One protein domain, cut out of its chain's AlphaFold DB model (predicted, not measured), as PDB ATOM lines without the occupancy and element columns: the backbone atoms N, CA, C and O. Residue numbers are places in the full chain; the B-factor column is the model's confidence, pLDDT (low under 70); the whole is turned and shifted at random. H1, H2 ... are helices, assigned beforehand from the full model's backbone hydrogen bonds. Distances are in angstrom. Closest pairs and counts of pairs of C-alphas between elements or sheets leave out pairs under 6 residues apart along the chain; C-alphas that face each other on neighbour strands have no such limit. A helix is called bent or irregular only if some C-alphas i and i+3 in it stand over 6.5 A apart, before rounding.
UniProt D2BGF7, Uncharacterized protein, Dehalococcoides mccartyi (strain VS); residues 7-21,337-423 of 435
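What this domain is: This is residues 7 to 21 and 337 to 423 of the 435 residues of an uncharacterized protein of Dehalococcoides mccartyi (strain VS) (UniProt D2BGF7). Three helices, H3, H4 and H5, make the core of this domain: the long H4 runs through the middle, while H3 and H5 go side by side the same way and both cross H4 steeply. H2 crosses H3 almost at a right angle with its first residues, and the tiny H1 lies at one end near the last residues of H4, the end toward which the long unnamed stretch of residues 350 to 367 also loops out. The printed part has 102 residues with five named helices, H1 to H5 in order along the chain, and no named strand; its class is all helix. It is compact, with a radius of gyration of the C-alphas of 12.7 A and spans of 37 by 29 by 24 A.

Where its parts are: Find C-alpha 382 at (10.232, -0.907, 25.844); from there H4, residues 382 to 398, runs 24.3 A to C-alpha 398 at (29.250, 6.307, 12.522). H5, residues 406 to 422, measures 24.1 A and ends at C-alpha 422, (6.496, 3.968, 9.269). H3 is residues 368 to 378, 15.4 A long, and H2 is residues 338 to 349, 16.3 A long. H1, residues 7 to 10, measures 4.9 A. Look at H5 near residue 413 for a kink of 44 degrees; the helix is irregular there, with C-alphas 411 and 414 7.3 A apart.

How they stand to each other: Start from H4, which touches H5 at a steep tilt of 59 degrees, opposite ways; their closest C-alphas, of Ser 388 and Leu 416, are 6.7 A apart. With residues 384 to 389 alone H4 touches H3, opposite ways at a steep tilt of 50 degrees, closest at the C-alphas of Thr 378 and Phe 385, 5.4 A. H3 is the hub, touching H2, H4 and H5. It runs the same way as H5 at a shallow tilt of 24 degrees, and their closest C-alphas, of Gly 370 and Glu 406, are 4.1 A apart. H2 touches H3 with residues 338 to 342 alone, closest at the C-alphas of Phe 338 and Lys 372, 6.5 A; at 72 degrees they are only just about perpendicular. H1 and H4 are close but not clearly touching, with the C-alphas of Tyr 7 and Asn 397 6.1 A apart. H2 and H5 are apart. Every O i to N i+4 pair is within hydrogen-bond range in H2, H3 and H4, against 9 of 13 in H5; H1 is too short for such a pair.

The domain as a whole: The C-alphas farthest apart, of Asn 358 and Thr 422, are 39.5 A from each other. Residues 22 to 336 are not printed, and C-alphas 21 and 337 lie 22.7 A apart across this cut, on the link from H1 to H2. The link from H2 to H3 is long, with 18 residues; H3 to H4 is tight, with 3, and H4 to H5 is short, with 7. The mean pLDDT of the printed part is 92.3, and residue 423 alone is under 70.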
ATOM      1  N   TYR A   7      32.990   2.790  19.232       92.75
ATOM      2  CA  TYR A   7      32.620   2.387  20.595       92.75
ATOM      3  C   TYR A   7      33.259   1.080  21.070       92.75
ATOM      4  O   TYR A   7      33.491   0.926  22.270       92.75
ATOM      5  N   GLN A   8      33.641   0.174  20.163       91.94
ATOM      6  CA  GLN A   8      34.451  -0.986  20.551       91.94
ATOM      7  C   GLN A   8      35.834  -0.564  21.074       91.94
ATOM      8  O   GLN A   8      36.360  -1.177  22.002       91.94
ATOM      9  N   LYS A   9      36.439   0.476  20.483       90.88
ATOM     10  CA  LYS A   9      37.741   1.004  20.923       90.88
ATOM     11  C   LYS A   9      37.619   1.836  22.194       90.88
ATOM     12  O   LYS A   9      38.437   1.673  23.090       90.88
ATOM     13  N   GLN A  10      36.624   2.718  22.253       92.62
ATOM     14  CA  GLN A  10      36.522   3.711  23.319       92.62
ATOM     15  C   GLN A  10      35.898   3.163  24.602       92.62
ATOM     16  O   GLN A  10      36.331   3.514  25.693       92.62
ATOM     17  N   TYR A  11      34.903   2.286  24.471       92.75
ATOM     18  CA  TYR A  11      34.078   1.840  25.592       92.75
ATOM     19  C   TYR A  11      34.112   0.328  25.819       92.75
ATOM     20  O   TYR A  11      33.388  -0.187  26.668       92.75
ATOM     21  N   GLY A  12      34.933  -0.396  25.054       93.56
ATOM     22  CA  GLY A  12      35.088  -1.840  25.202       93.56
ATOM     23  C   GLY A  12      33.822  -2.634  24.880       93.56
ATOM     24  O   GLY A  12      33.668  -3.749  25.370       93.56
ATOM     25  N   LEU A  13      32.910  -2.086  24.074       93.69
ATOM     26  CA  LEU A  13      31.775  -2.856  23.564       93.69
ATOM     27  C   LEU A  13      32.271  -3.907  22.557       93.69
ATOM     28  O   LEU A  13      33.279  -3.701  21.879       93.69
ATOM     29  N   LYS A  14      31.573  -5.036  22.422       93.38
ATOM     30  CA  LYS A  14      31.817  -6.021  21.349       93.38
ATOM     31  C   LYS A  14      31.011  -5.721  20.085       93.38
ATOM     32  O   LYS A  14      31.346  -6.230  19.022       93.38
ATOM     33  N   GLY A  15      30.002  -4.864  20.173       92.56
ATOM     34  CA  GLY A  15      29.117  -4.452  19.087       92.56
ATOM     35  C   GLY A  15      27.997  -3.575  19.642       92.56
ATOM     36  O   GLY A  15      28.084  -3.144  20.790       92.56
ATOM     37  N   ASN A  16      26.954  -3.323  18.851       93.38
ATOM     38  CA  ASN A  16      25.726  -2.727  19.371       93.38
ATOM     39  C   ASN A  16      24.960  -3.795  20.177       93.38
ATOM     40  O   ASN A  16      24.573  -4.803  19.585       93.38
ATOM     41  N   PRO A  17      24.776  -3.630  21.500       92.38
ATOM     42  CA  PRO A  17      24.136  -4.649  22.325       92.38
ATOM     43  C   PRO A  17      22.603  -4.576  22.283       92.38
ATOM     44  O   PRO A  17      21.934  -5.481  22.776       92.38
ATOM     45  N   PHE A  18      22.036  -3.509  21.713       92.38
ATOM     46  CA  PHE A  18      20.595  -3.293  21.669       92.38
ATOM     47  C   PHE A  18      19.985  -3.947  20.421       92.38
ATOM     48  O   PHE A  18      20.591  -3.893  19.349       92.38
ATOM     49  N   PRO A  19      18.787  -4.546  20.507       86.62
ATOM     50  CA  PRO A  19      18.165  -5.220  19.371       86.62
ATOM     51  C   PRO A  19      17.573  -4.223  18.358       86.62
ATOM     52  O   PRO A  19      16.765  -3.371  18.717       86.62
ATOM     53  N   SER A  20      17.880  -4.386  17.068       83.88
ATOM     54  CA  SER A  20      17.371  -3.508  15.993       83.88
ATOM     55  C   SER A  20      15.890  -3.728  15.647       83.88
ATOM     56  O   SER A  20      15.168  -2.793  15.298       83.88
ATOM     57  N   ARG A  21      15.407  -4.974  15.759       74.38
ATOM     58  CA  ARG A  21      13.996  -5.346  15.520       74.38
ATOM     59  C   ARG A  21      13.159  -5.418  16.799       74.38
ATOM     60  O   ARG A  21      11.939  -5.348  16.715       74.38
ATOM     61  N   GLU A 337       8.737   4.373  34.426       92.81
ATOM     62  CA  GLU A 337       9.705   5.180  35.165       92.81
ATOM     63  C   GLU A 337      11.071   5.195  34.467       92.81
ATOM     64  O   GLU A 337      11.528   4.191  33.913       92.81
ATOM     65  N   PHE A 338      11.763   6.336  34.537       95.75
ATOM     66  CA  PHE A 338      13.101   6.477  33.959       95.75
ATOM     67  C   PHE A 338      14.139   5.582  34.649       95.75
ATOM     68  O   PHE A 338      15.029   5.058  33.986       95.75
ATOM     69  N   SER A 339      14.013   5.373  35.962       95.44
ATOM     70  CA  SER A 339      14.848   4.455  36.752       95.44
ATOM     71  C   SER A 339      14.912   3.067  36.107       95.44
ATOM     72  O   SER A 339      15.997   2.521  35.909       95.44
ATOM     73  N   THR A 340      13.758   2.546  35.695       93.25
ATOM     74  CA  THR A 340      13.608   1.261  35.014       93.25
ATOM     75  C   THR A 340      14.249   1.256  33.628       93.25
ATOM     76  O   THR A 340      14.940   0.305  33.263       93.25
ATOM     77  N   ALA A 341      14.067   2.328  32.852       94.81
ATOM     78  CA  ALA A 341      14.678   2.465  31.528       94.81
ATOM     79  C   ALA A 341      16.212   2.557  31.608       94.81
ATOM     80  O   ALA A 341      16.917   1.896  30.842       94.81
ATOM     81  N   ARG A 342      16.734   3.324  32.575       96.31
ATOM     82  CA  ARG A 342      18.168   3.425  32.883       96.31
ATOM     83  C   ARG A 342      18.728   2.062  33.272       96.31
ATOM     84  O   ARG A 342      19.745   1.657  32.719       96.31
ATOM     85  N   LEU A 343      18.047   1.348  34.172       95.12
ATOM     86  CA  LEU A 343      18.445   0.013  34.612       95.12
ATOM     87  C   LEU A 343      18.490  -0.978  33.440       95.12
ATOM     88  O   LEU A 343      19.441  -1.745  33.325       95.12
ATOM     89  N   LEU A 344      17.504  -0.935  32.538       94.94
ATOM     90  CA  LEU A 344      17.487  -1.775  31.340       94.94
ATOM     91  C   LEU A 344      18.703  -1.501  30.441       94.94
ATOM     92  O   LEU A 344      19.366  -2.438  29.997       94.94
ATOM     93  N   VAL A 345      19.024  -0.227  30.192       96.38
ATOM     94  CA  VAL A 345      20.207   0.150  29.399       96.38
ATOM     95  C   VAL A 345      21.492  -0.297  30.081       96.38
ATOM     96  O   VAL A 345      22.345  -0.887  29.423       96.38
ATOM     97  N   GLU A 346      21.621  -0.041  31.380       96.19
ATOM     98  CA  GLU A 346      22.786  -0.404  32.187       96.19
ATOM     99  C   GLU A 346      23.008  -1.923  32.212       96.19
ATOM    100  O   GLU A 346      24.122  -2.382  31.956       96.19
ATOM    101  N   GLY A 347      21.950  -2.708  32.426       95.25
ATOM    102  CA  GLY A 347      22.011  -4.169  32.409       95.25
ATOM    103  C   GLY A 347      22.394  -4.725  31.037       95.25
ATOM    104  O   GLY A 347      23.254  -5.601  30.946       95.25
ATOM    105  N   ILE A 348      21.827  -4.180  29.953       94.94
ATOM    106  CA  ILE A 348      22.174  -4.597  28.587       94.94
ATOM    107  C   ILE A 348      23.624  -4.244  28.262       94.94
ATOM    108  O   ILE A 348      24.386  -5.111  27.836       94.94
ATOM    109  N   ILE A 349      24.014  -2.979  28.437       94.94
ATOM    110  CA  ILE A 349      25.295  -2.473  27.938       94.94
ATOM    111  C   ILE A 349      26.492  -2.986  28.729       94.94
ATOM    112  O   ILE A 349      27.588  -2.926  28.192       94.94
ATOM    113  N   ASN A 350      26.307  -3.480  29.958       95.12
ATOM    114  CA  ASN A 350      27.388  -4.016  30.793       95.12
ATOM    115  C   ASN A 350      27.390  -5.550  30.875       95.12
ATOM    116  O   ASN A 350      28.249  -6.134  31.533       95.12
ATOM    117  N   HIS A 351      26.480  -6.231  30.174       95.00
ATOM    118  CA  HIS A 351      26.408  -7.686  30.231       95.00
ATOM    119  C   HIS A 351      27.709  -8.350  29.719       95.00
ATOM    120  O   HIS A 351      28.199  -7.989  28.640       95.00
ATOM    121  N   PRO A 352      28.260  -9.377  30.399       92.94
ATOM    122  CA  PRO A 352      29.544  -9.992  30.029       92.94
ATOM    123  C   PRO A 352      29.613 -10.528  28.589       92.94
ATOM    124  O   PRO A 352      30.682 -10.575  27.963       92.94
ATOM    125  N   SER A 353      28.467 -10.915  28.018       91.19
ATOM    126  CA  SER A 353      28.406 -11.359  26.624       91.19
ATOM    127  C   SER A 353      28.672 -10.228  25.626       91.19
ATOM    128  O   SER A 353      29.230 -10.515  24.567       91.19
ATOM    129  N   VAL A 354      28.407  -8.960  25.968       91.50
ATOM    130  CA  VAL A 354      28.483  -7.819  25.035       91.50
ATOM    131  C   VAL A 354      29.633  -6.845  25.302       91.50
ATOM    132  O   VAL A 354      29.905  -5.998  24.451       91.50
ATOM    133  N   VAL A 355      30.362  -6.993  26.413       93.12
ATOM    134  CA  VAL A 355      31.489  -6.107  26.776       93.12
ATOM    135  C   VAL A 355      32.799  -6.842  27.002       93.12
ATOM    136  O   VAL A 355      32.836  -8.056  27.210       93.12
ATOM    137  N   LEU A 356      33.902  -6.098  26.934       91.81
ATOM    138  CA  LEU A 356      35.210  -6.564  27.377       91.81
ATOM    139  C   LEU A 356      35.278  -6.605  28.918       91.81
ATOM    140  O   LEU A 356      34.720  -5.718  29.561       91.81
ATOM    141  N   PRO A 357      36.008  -7.568  29.519       89.25
ATOM    142  CA  PRO A 357      36.044  -7.763  30.978       89.25
ATOM    143  C   PRO A 357      36.537  -6.571  31.810       89.25
ATOM    144  O   PRO A 357      36.393  -6.567  33.023       89.25
ATOM    145  N   ASN A 358      37.184  -5.592  31.180       85.94
ATOM    146  CA  ASN A 358      37.782  -4.428  31.828       85.94
ATOM    147  C   ASN A 358      36.918  -3.160  31.736       85.94
ATOM    148  O   ASN A 358      37.387  -2.084  32.108       85.94
ATOM    149  N   ARG A 359      35.704  -3.252  31.185       88.38
ATOM    150  CA  ARG A 359      34.770  -2.128  31.145       88.38
ATOM    151  C   ARG A 359      34.252  -1.851  32.562       88.38
ATOM    152  O   ARG A 359      33.895  -2.779  33.274       88.38
ATOM    153  N   ALA A 360      34.218  -0.580  32.954       85.44
ATOM    154  CA  ALA A 360      33.542  -0.159  34.176       85.44
ATOM    155  C   ALA A 360      32.028  -0.086  33.940       85.44
ATOM    156  O   ALA A 360      31.605   0.409  32.892       85.44
ATOM    157  N   ASP A 361      31.240  -0.536  34.916       85.12
ATOM    158  CA  ASP A 361      29.782  -0.462  34.852       85.12
ATOM    159  C   ASP A 361      29.330   0.992  34.694       85.12
ATOM    160  O   ASP A 361      29.635   1.861  35.516       85.12
ATOM    161  N   SER A 362      28.649   1.273  33.585       91.25
ATOM    162  CA  SER A 362      28.067   2.584  33.301       91.25
ATOM    163  C   SER A 362      27.056   2.517  32.156       91.25
ATOM    164  O   SER A 362      26.995   1.538  31.410       91.25
ATOM    165  N   ILE A 363      26.311   3.605  31.949       95.44
ATOM    166  CA  ILE A 363      25.434   3.796  30.779       95.44
ATOM    167  C   ILE A 363      26.153   4.401  29.557       95.44
ATOM    168  O   ILE A 363      25.543   4.630  28.514       95.44
ATOM    169  N   THR A 364      27.462   4.655  29.651       94.56
ATOM    170  CA  THR A 364      28.262   5.284  28.587       94.56
ATOM    171  C   THR A 364      28.257   4.420  27.311       94.56
ATOM    172  O   THR A 364      28.485   3.211  27.407       94.56
ATOM    173  N   PRO A 365      28.054   4.973  26.099       95.62
ATOM    174  CA  PRO A 365      28.216   6.379  25.705       95.62
ATOM    175  C   PRO A 365      27.067   7.320  26.046       95.62
ATOM    176  O   PRO A 365      27.210   8.516  25.811       95.62
ATOM    177  N   PHE A 366      25.954   6.838  26.581       97.88
ATOM    178  CA  PHE A 366      24.851   7.725  26.911       97.88
ATOM    179  C   PHE A 366      25.100   8.511  28.200       97.88
ATOM    180  O   PHE A 366      25.772   8.039  29.120       97.88
ATOM    181  N   THR A 367      24.532   9.711  28.249       97.88
ATOM    182  CA  THR A 367      24.311  10.461  29.497       97.88
ATOM    183  C   THR A 367      22.940  10.119  30.079       97.88
ATOM    184  O   THR A 367      22.090   9.554  29.382       97.88
ATOM    185  N   GLU A 368      22.707  10.469  31.344       97.69
ATOM    186  CA  GLU A 368      21.389  10.280  31.956       97.69
ATOM    187  C   GLU A 368      20.337  11.153  31.268       97.69
ATOM    188  O   GLU A 368      19.265  10.658  30.927       97.69
ATOM    189  N   GLU A 369      20.665  12.411  30.984       97.81
ATOM    190  CA  GLU A 369      19.793  13.365  30.298       97.81
ATOM    191  C   GLU A 369      19.442  12.873  28.893       97.81
ATOM    192  O   GLU A 369      18.270  12.828  28.523       97.81
ATOM    193  N   GLY A 370      20.443  12.401  28.144       97.31
ATOM    194  CA  GLY A 370      20.248  11.851  26.808       97.31
ATOM    195  C   GLY A 370      19.316  10.637  26.788       97.31
ATOM    196  O   GLY A 370      18.381  10.593  25.986       97.31
ATOM    197  N   LEU A 371      19.519   9.662  27.686       97.50
ATOM    198  CA  LEU A 371      18.602   8.518  27.807       97.50
ATOM    199  C   LEU A 371      17.209   8.941  28.256       97.50
ATOM    200  O   LEU A 371      16.222   8.366  27.791       97.50
ATOM    201  N   LYS A 372      17.125   9.923  29.155       97.88
ATOM    202  CA  LYS A 372      15.851  10.427  29.654       97.88
ATOM    203  C   LYS A 372      15.033  11.045  28.527       97.88
ATOM    204  O   LYS A 372      13.852  10.731  28.440       97.88
ATOM    205  N   SER A 373      15.650  11.809  27.622       97.06
ATOM    206  CA  SER A 373      14.965  12.338  26.436       97.06
ATOM    207  C   SER A 373      14.390  11.218  25.562       97.06
ATOM    208  O   SER A 373      13.239  11.304  25.143       97.06
ATOM    209  N   VAL A 374      15.151  10.137  25.324       96.75
ATOM    210  CA  VAL A 374      14.649   8.973  24.564       96.75
ATOM    211  C   VAL A 374      13.466   8.330  25.282       96.75
ATOM    212  O   VAL A 374      12.426   8.110  24.669       96.75
ATOM    213  N   TRP A 375      13.605   8.066  26.583       95.88
ATOM    214  CA  TRP A 375      12.548   7.468  27.395       95.88
ATOM    215  C   TRP A 375      11.277   8.323  27.401       95.88
ATOM    216  O   TRP A 375      10.198   7.784  27.189       95.88
ATOM    217  N   GLU A 376      11.374   9.641  27.590       95.12
ATOM    218  CA  GLU A 376      10.206  10.529  27.590       95.12
ATOM    219  C   GLU A 376       9.426  10.474  26.277       95.12
ATOM    220  O   GLU A 376       8.198  10.558  26.305       95.12
ATOM    221  N   ALA A 377      10.123  10.287  25.155       93.38
ATOM    222  CA  ALA A 377       9.510  10.239  23.837       93.38
ATOM    223  C   ALA A 377       8.953   8.859  23.452       93.38
ATOM    224  O   ALA A 377       8.089   8.787  22.584       93.38
ATOM    225  N   THR A 378       9.429   7.773  24.074       91.06
ATOM    226  CA  THR A 378       9.000   6.399  23.747       91.06
ATOM    227  C   THR A 378       8.215   5.707  24.862       91.06
ATOM    228  O   THR A 378       7.745   4.585  24.677       91.06
ATOM    229  N   LYS A 379       8.126   6.290  26.064       90.00
ATOM    230  CA  LYS A 379       7.457   5.643  27.202       90.00
ATOM    231  C   LYS A 379       5.961   5.424  26.928       90.00
ATOM    232  O   LYS A 379       5.326   6.265  26.297       90.00
ATOM    233  N   PRO A 380       5.379   4.334  27.457       87.62
ATOM    234  CA  PRO A 380       6.022   3.290  28.263       87.62
ATOM    235  C   PRO A 380       6.624   2.141  27.428       87.62
ATOM    236  O   PRO A 380       6.986   1.113  27.997       87.62
ATOM    237  N   ASN A 381       6.728   2.267  26.099       87.69
ATOM    238  CA  ASN A 381       7.012   1.156  25.190       87.69
ATOM    239  C   ASN A 381       8.499   0.724  25.212       87.69
ATOM    240  O   ASN A 381       9.354   1.406  24.632       87.69
ATOM    241  N   PRO A 382       8.844  -0.452  25.787       89.12
ATOM    242  CA  PRO A 382      10.232  -0.907  25.844       89.12
ATOM    243  C   PRO A 382      10.807  -1.226  24.457       89.12
ATOM    244  O   PRO A 382      12.012  -1.109  24.241       89.12
ATOM    245  N   ARG A 383       9.955  -1.611  23.493       87.62
ATOM    246  CA  ARG A 383      10.376  -1.946  22.127       87.62
ATOM    247  C   ARG A 383      10.912  -0.714  21.411       87.62
ATOM    248  O   ARG A 383      12.003  -0.754  20.848       87.62
ATOM    249  N   GLU A 384      10.140   0.366  21.420       88.75
ATOM    250  CA  GLU A 384      10.516   1.628  20.777       88.75
ATOM    251  C   GLU A 384      11.713   2.274  21.458       88.75
ATOM    252  O   GLU A 384      12.617   2.748  20.766       88.75
ATOM    253  N   PHE A 385      11.761   2.215  22.791       92.75
ATOM    254  CA  PHE A 385      12.907   2.681  23.559       92.75
ATOM    255  C   PHE A 385      14.196   1.977  23.112       92.75
ATOM    256  O   PHE A 385      15.143   2.632  22.679       92.75
ATOM    257  N   LEU A 386      14.219   0.639  23.112       93.00
ATOM    258  CA  LEU A 386      15.411  -0.127  22.732       93.00
ATOM    259  C   LEU A 386      15.804   0.049  21.264       93.00
ATOM    260  O   LEU A 386      16.997   0.124  20.968       93.00
ATOM    261  N   ARG A 387      14.835   0.154  20.343       92.06
ATOM    262  CA  ARG A 387      15.129   0.443  18.928       92.06
ATOM    263  C   ARG A 387      15.711   1.847  18.753       92.06
ATOM    264  O   ARG A 387      16.652   2.017  17.984       92.06
ATOM    265  N   SER A 388      15.203   2.833  19.488       94.38
ATOM    266  CA  SER A 388      15.732   4.202  19.460       94.38
ATOM    267  C   SER A 388      17.155   4.259  20.016       94.38
ATOM    268  O   SER A 388      18.038   4.832  19.381       94.38
ATOM    269  N   VAL A 389      17.408   3.598  21.151       95.62
ATOM    270  CA  VAL A 389      18.750   3.469  21.742       95.62
ATOM    271  C   VAL A 389      19.703   2.739  20.786       95.62
ATOM    272  O   VAL A 389      20.830   3.194  20.592       95.62
ATOM    273  N   ASN A 390      19.253   1.659  20.132       95.38
ATOM    274  CA  ASN A 390      20.019   0.954  19.100       95.38
ATOM    275  C   ASN A 390      20.438   1.906  17.965       95.38
ATOM    276  O   ASN A 390      21.636   2.027  17.711       95.38
ATOM    277  N   LEU A 391      19.489   2.614  17.342       95.25
ATOM    278  CA  LEU A 391      19.756   3.518  16.215       95.25
ATOM    279  C   LEU A 391      20.659   4.694  16.606       95.25
ATOM    280  O   LEU A 391      21.572   5.049  15.863       95.25
ATOM    281  N   LEU A 392      20.447   5.280  17.787       96.38
ATOM    282  CA  LEU A 392      21.294   6.360  18.300       96.38
ATOM    283  C   LEU A 392      22.733   5.893  18.531       96.38
ATOM    284  O   LEU A 392      23.666   6.643  18.238       96.38
ATOM    285  N   LEU A 393      22.925   4.657  19.003       95.94
ATOM    286  CA  LEU A 393      24.255   4.077  19.160       95.94
ATOM    287  C   LEU A 393      24.935   3.835  17.802       95.94
ATOM    288  O   LEU A 393      26.136   4.067  17.674       95.94
ATOM    289  N   GLU A 394      24.197   3.408  16.775       95.38
ATOM    290  CA  GLU A 394      24.749   3.249  15.419       95.38
ATOM    291  C   GLU A 394      25.147   4.595  14.810       95.38
ATOM    292  O   GLU A 394      26.278   4.747  14.341       95.38
ATOM    293  N   LEU A 395      24.266   5.595  14.895       95.19
ATOM    294  CA  LEU A 395      24.530   6.955  14.421       95.19
ATOM    295  C   LEU A 395      25.734   7.575  15.132       95.19
ATOM    296  O   LEU A 395      26.645   8.089  14.480       95.19
ATOM    297  N   GLY A 396      25.774   7.481  16.461       95.75
ATOM    298  CA  GLY A 396      26.892   7.957  17.267       95.75
ATOM    299  C   GLY A 396      28.211   7.278  16.906       95.75
ATOM    300  O   GLY A 396      29.242   7.939  16.782       95.75
ATOM    301  N   ASN A 397      28.179   5.967  16.661       94.56
ATOM    302  CA  ASN A 397      29.351   5.214  16.230       94.56
ATOM    303  C   ASN A 397      29.835   5.638  14.831       94.56
ATOM    304  O   ASN A 397      31.045   5.753  14.628       94.56
ATOM    305  N   ASN A 398      28.920   5.883  13.888       94.25
ATOM    306  CA  ASN A 398      29.250   6.307  12.522       94.25
ATOM    307  C   ASN A 398      29.827   7.728  12.489       94.25
ATOM    308  O   ASN A 398      30.815   7.978  11.800       94.25
ATOM    309  N   GLN A 399      29.259   8.632  13.289       95.44
ATOM    310  CA  GLN A 399      29.695  10.027  13.414       95.44
ATOM    311  C   GLN A 399      30.854  10.214  14.412       95.44
ATOM    312  O   GLN A 399      31.310  11.334  14.621       95.44
ATOM    313  N   GLN A 400      31.345   9.127  15.022       95.81
ATOM    314  CA  GLN A 400      32.420   9.127  16.027       95.81
ATOM    315  C   GLN A 400      32.149  10.069  17.211       95.81
ATOM    316  O   GLN A 400      33.054  10.719  17.737       95.81
ATOM    317  N   ILE A 401      30.890  10.135  17.640       96.94
ATOM    318  CA  ILE A 401      30.451  10.984  18.745       96.94
ATOM    319  C   ILE A 401      30.801  10.296  20.065       96.94
ATOM    320  O   ILE A 401      30.275   9.210  20.329       96.94
ATOM    321  N   PRO A 402      31.656  10.887  20.919       94.44
ATOM    322  CA  PRO A 402      32.080  10.253  22.161       94.44
ATOM    323  C   PRO A 402      30.905  10.031  23.108       94.44
ATOM    324  O   PRO A 402      30.743   8.924  23.614       94.44
ATOM    325  N   ILE A 403      30.083  11.051  23.333       97.06
ATOM    326  CA  ILE A 403      29.017  11.040  24.333       97.06
ATOM    327  C   ILE A 403      27.687  11.368  23.662       97.06
ATOM    328  O   ILE A 403      27.585  12.341  22.920       97.06
ATOM    329  N   LEU A 404      26.680  10.541  23.930       97.12
ATOM    330  CA  LEU A 404      25.311  10.698  23.453       97.12
ATOM    331  C   LEU A 404      24.508  11.439  24.525       97.12
ATOM    332  O   LEU A 404      23.900  10.836  25.414       97.12
ATOM    333  N   ASP A 405      24.591  12.764  24.469       97.31
ATOM    334  CA  ASP A 405      23.860  13.684  25.333       97.31
ATOM    335  C   ASP A 405      22.538  14.160  24.717       97.31
ATOM    336  O   ASP A 405      22.184  13.816  23.585       97.31
ATOM    337  N   GLU A 406      21.780  14.941  25.484       96.06
ATOM    338  CA  GLU A 406      20.522  15.532  25.026       96.06
ATOM    339  C   GLU A 406      20.715  16.394  23.768       96.06
ATOM    340  O   GLU A 406      19.906  16.315  22.843       96.06
ATOM    341  N   ALA A 407      21.813  17.155  23.675       96.25
ATOM    342  CA  ALA A 407      22.095  18.012  22.524       96.25
ATOM    343  C   ALA A 407      22.283  17.201  21.232       96.25
ATOM    344  O   ALA A 407      21.837  17.619  20.159       96.25
ATOM    345  N   PHE A 408      22.901  16.021  21.321       95.81
ATOM    346  CA  PHE A 408      23.011  15.109  20.188       95.81
ATOM    347  C   PHE A 408      21.682  14.417  19.846       95.81
ATOM    348  O   PHE A 408      21.370  14.255  18.657       95.81
ATOM    349  N   ILE A 409      20.933  13.981  20.864       96.00
ATOM    350  CA  ILE A 409      19.754  13.110  20.729       96.00
ATOM    351  C   ILE A 409      18.502  13.890  20.325       96.00
ATOM    352  O   ILE A 409      17.826  13.492  19.372       96.00
ATOM    353  N   ALA A 410      18.189  14.989  21.016       93.12
ATOM    354  CA  ALA A 410      16.918  15.699  20.873       93.12
ATOM    355  C   ALA A 410      16.595  16.105  19.419       93.12
ATOM    356  O   ALA A 410      15.477  15.834  18.977       93.12
ATOM    357  N   PRO A 411      17.545  16.629  18.611       93.75
ATOM    358  CA  PRO A 411      17.262  16.995  17.218       93.75
ATOM    359  C   PRO A 411      16.920  15.807  16.305       93.75
ATOM    360  O   PRO A 411      16.371  16.000  15.223       93.75
ATOM    361  N   LYS A 412      17.279  14.578  16.697       93.12
ATOM    362  CA  LYS A 412      17.112  13.364  15.877       93.12
ATOM    363  C   LYS A 412      15.891  12.547  16.286       93.12
ATOM    364  O   LYS A 412      15.413  11.730  15.500       93.12
ATOM    365  N   LEU A 413      15.393  12.750  17.503       91.25
ATOM    366  CA  LEU A 413      14.442  11.854  18.146       91.25
ATOM    367  C   LEU A 413      13.091  11.797  17.426       91.25
ATOM    368  O   LEU A 413      12.604  10.704  17.152       91.25
ATOM    369  N   GLU A 414      12.530  12.944  17.031       88.31
ATOM    370  CA  GLU A 414      11.251  12.986  16.305       88.31
ATOM    371  C   GLU A 414      11.325  12.193  14.990       88.31
ATOM    372  O   GLU A 414      10.445  11.392  14.665       88.31
ATOM    373  N   ARG A 415      12.422  12.373  14.249       88.38
ATOM    374  CA  ARG A 415      12.659  11.684  12.981       88.38
ATOM    375  C   ARG A 415      12.858  10.181  13.178       88.38
ATOM    376  O   ARG A 415      12.298   9.393  12.416       88.38
ATOM    377  N   LEU A 416      13.632   9.788  14.191       89.06
ATOM    378  CA  LEU A 416      13.853   8.384  14.535       89.06
ATOM    379  C   LEU A 416      12.534   7.702  14.890       89.06
ATOM    380  O   LEU A 416      12.200   6.684  14.289       89.06
ATOM    381  N   ILE A 417      11.741   8.301  15.775       86.38
ATOM    382  CA  ILE A 417      10.438   7.762  16.174       86.38
ATOM    383  C   ILE A 417       9.523   7.624  14.959       86.38
ATOM    384  O   ILE A 417       8.930   6.562  14.768       86.38
ATOM    385  N   ARG A 418       9.470   8.633  14.082       85.50
ATOM    386  CA  ARG A 418       8.680   8.554  12.847       85.50
ATOM    387  C   ARG A 418       9.116   7.380  11.964       85.50
ATOM    388  O   ARG A 418       8.261   6.600  11.556       85.50
ATOM    389  N   SER A 419      10.421   7.198  11.747       83.69
ATOM    390  CA  SER A 419      10.955   6.072  10.958       83.69
ATOM    391  C   SER A 419      10.645   4.702  11.579       83.69
ATOM    392  O   SER A 419      10.362   3.733  10.875       83.69
ATOM    393  N   LEU A 420      10.632   4.613  12.914       81.44
ATOM    394  CA  LEU A 420      10.309   3.382  13.636       81.44
ATOM    395  C   LEU A 420       8.839   2.975  13.474       81.44
ATOM    396  O   LEU A 420       8.569   1.770  13.451       81.44
ATOM    397  N   HIS A 421       7.943   3.961  13.344       78.25
ATOM    398  CA  HIS A 421       6.507   3.779  13.128       78.25
ATOM    399  C   HIS A 421       6.163   3.483  11.663       78.25
ATOM    400  O   HIS A 421       5.330   2.617  11.403       78.25
ATOM    401  N   THR A 422       6.789   4.172  10.701       75.25
ATOM    402  CA  THR A 422       6.496   3.968   9.269       75.25
ATOM    403  C   THR A 422       7.233   2.771   8.674       75.25
ATOM    404  O   THR A 422       6.832   2.261   7.631       75.25
ATOM    405  N   GLY A 423       8.304   2.300   9.324       63.84
ATOM    406  CA  GLY A 423       9.172   1.254   8.782       63.84
ATOM    407  C   GLY A 423      10.015   1.719   7.589       63.84
ATOM    408  O   GLY A 423      10.711   0.904   6.984       63.84
TER     409      GLY A 423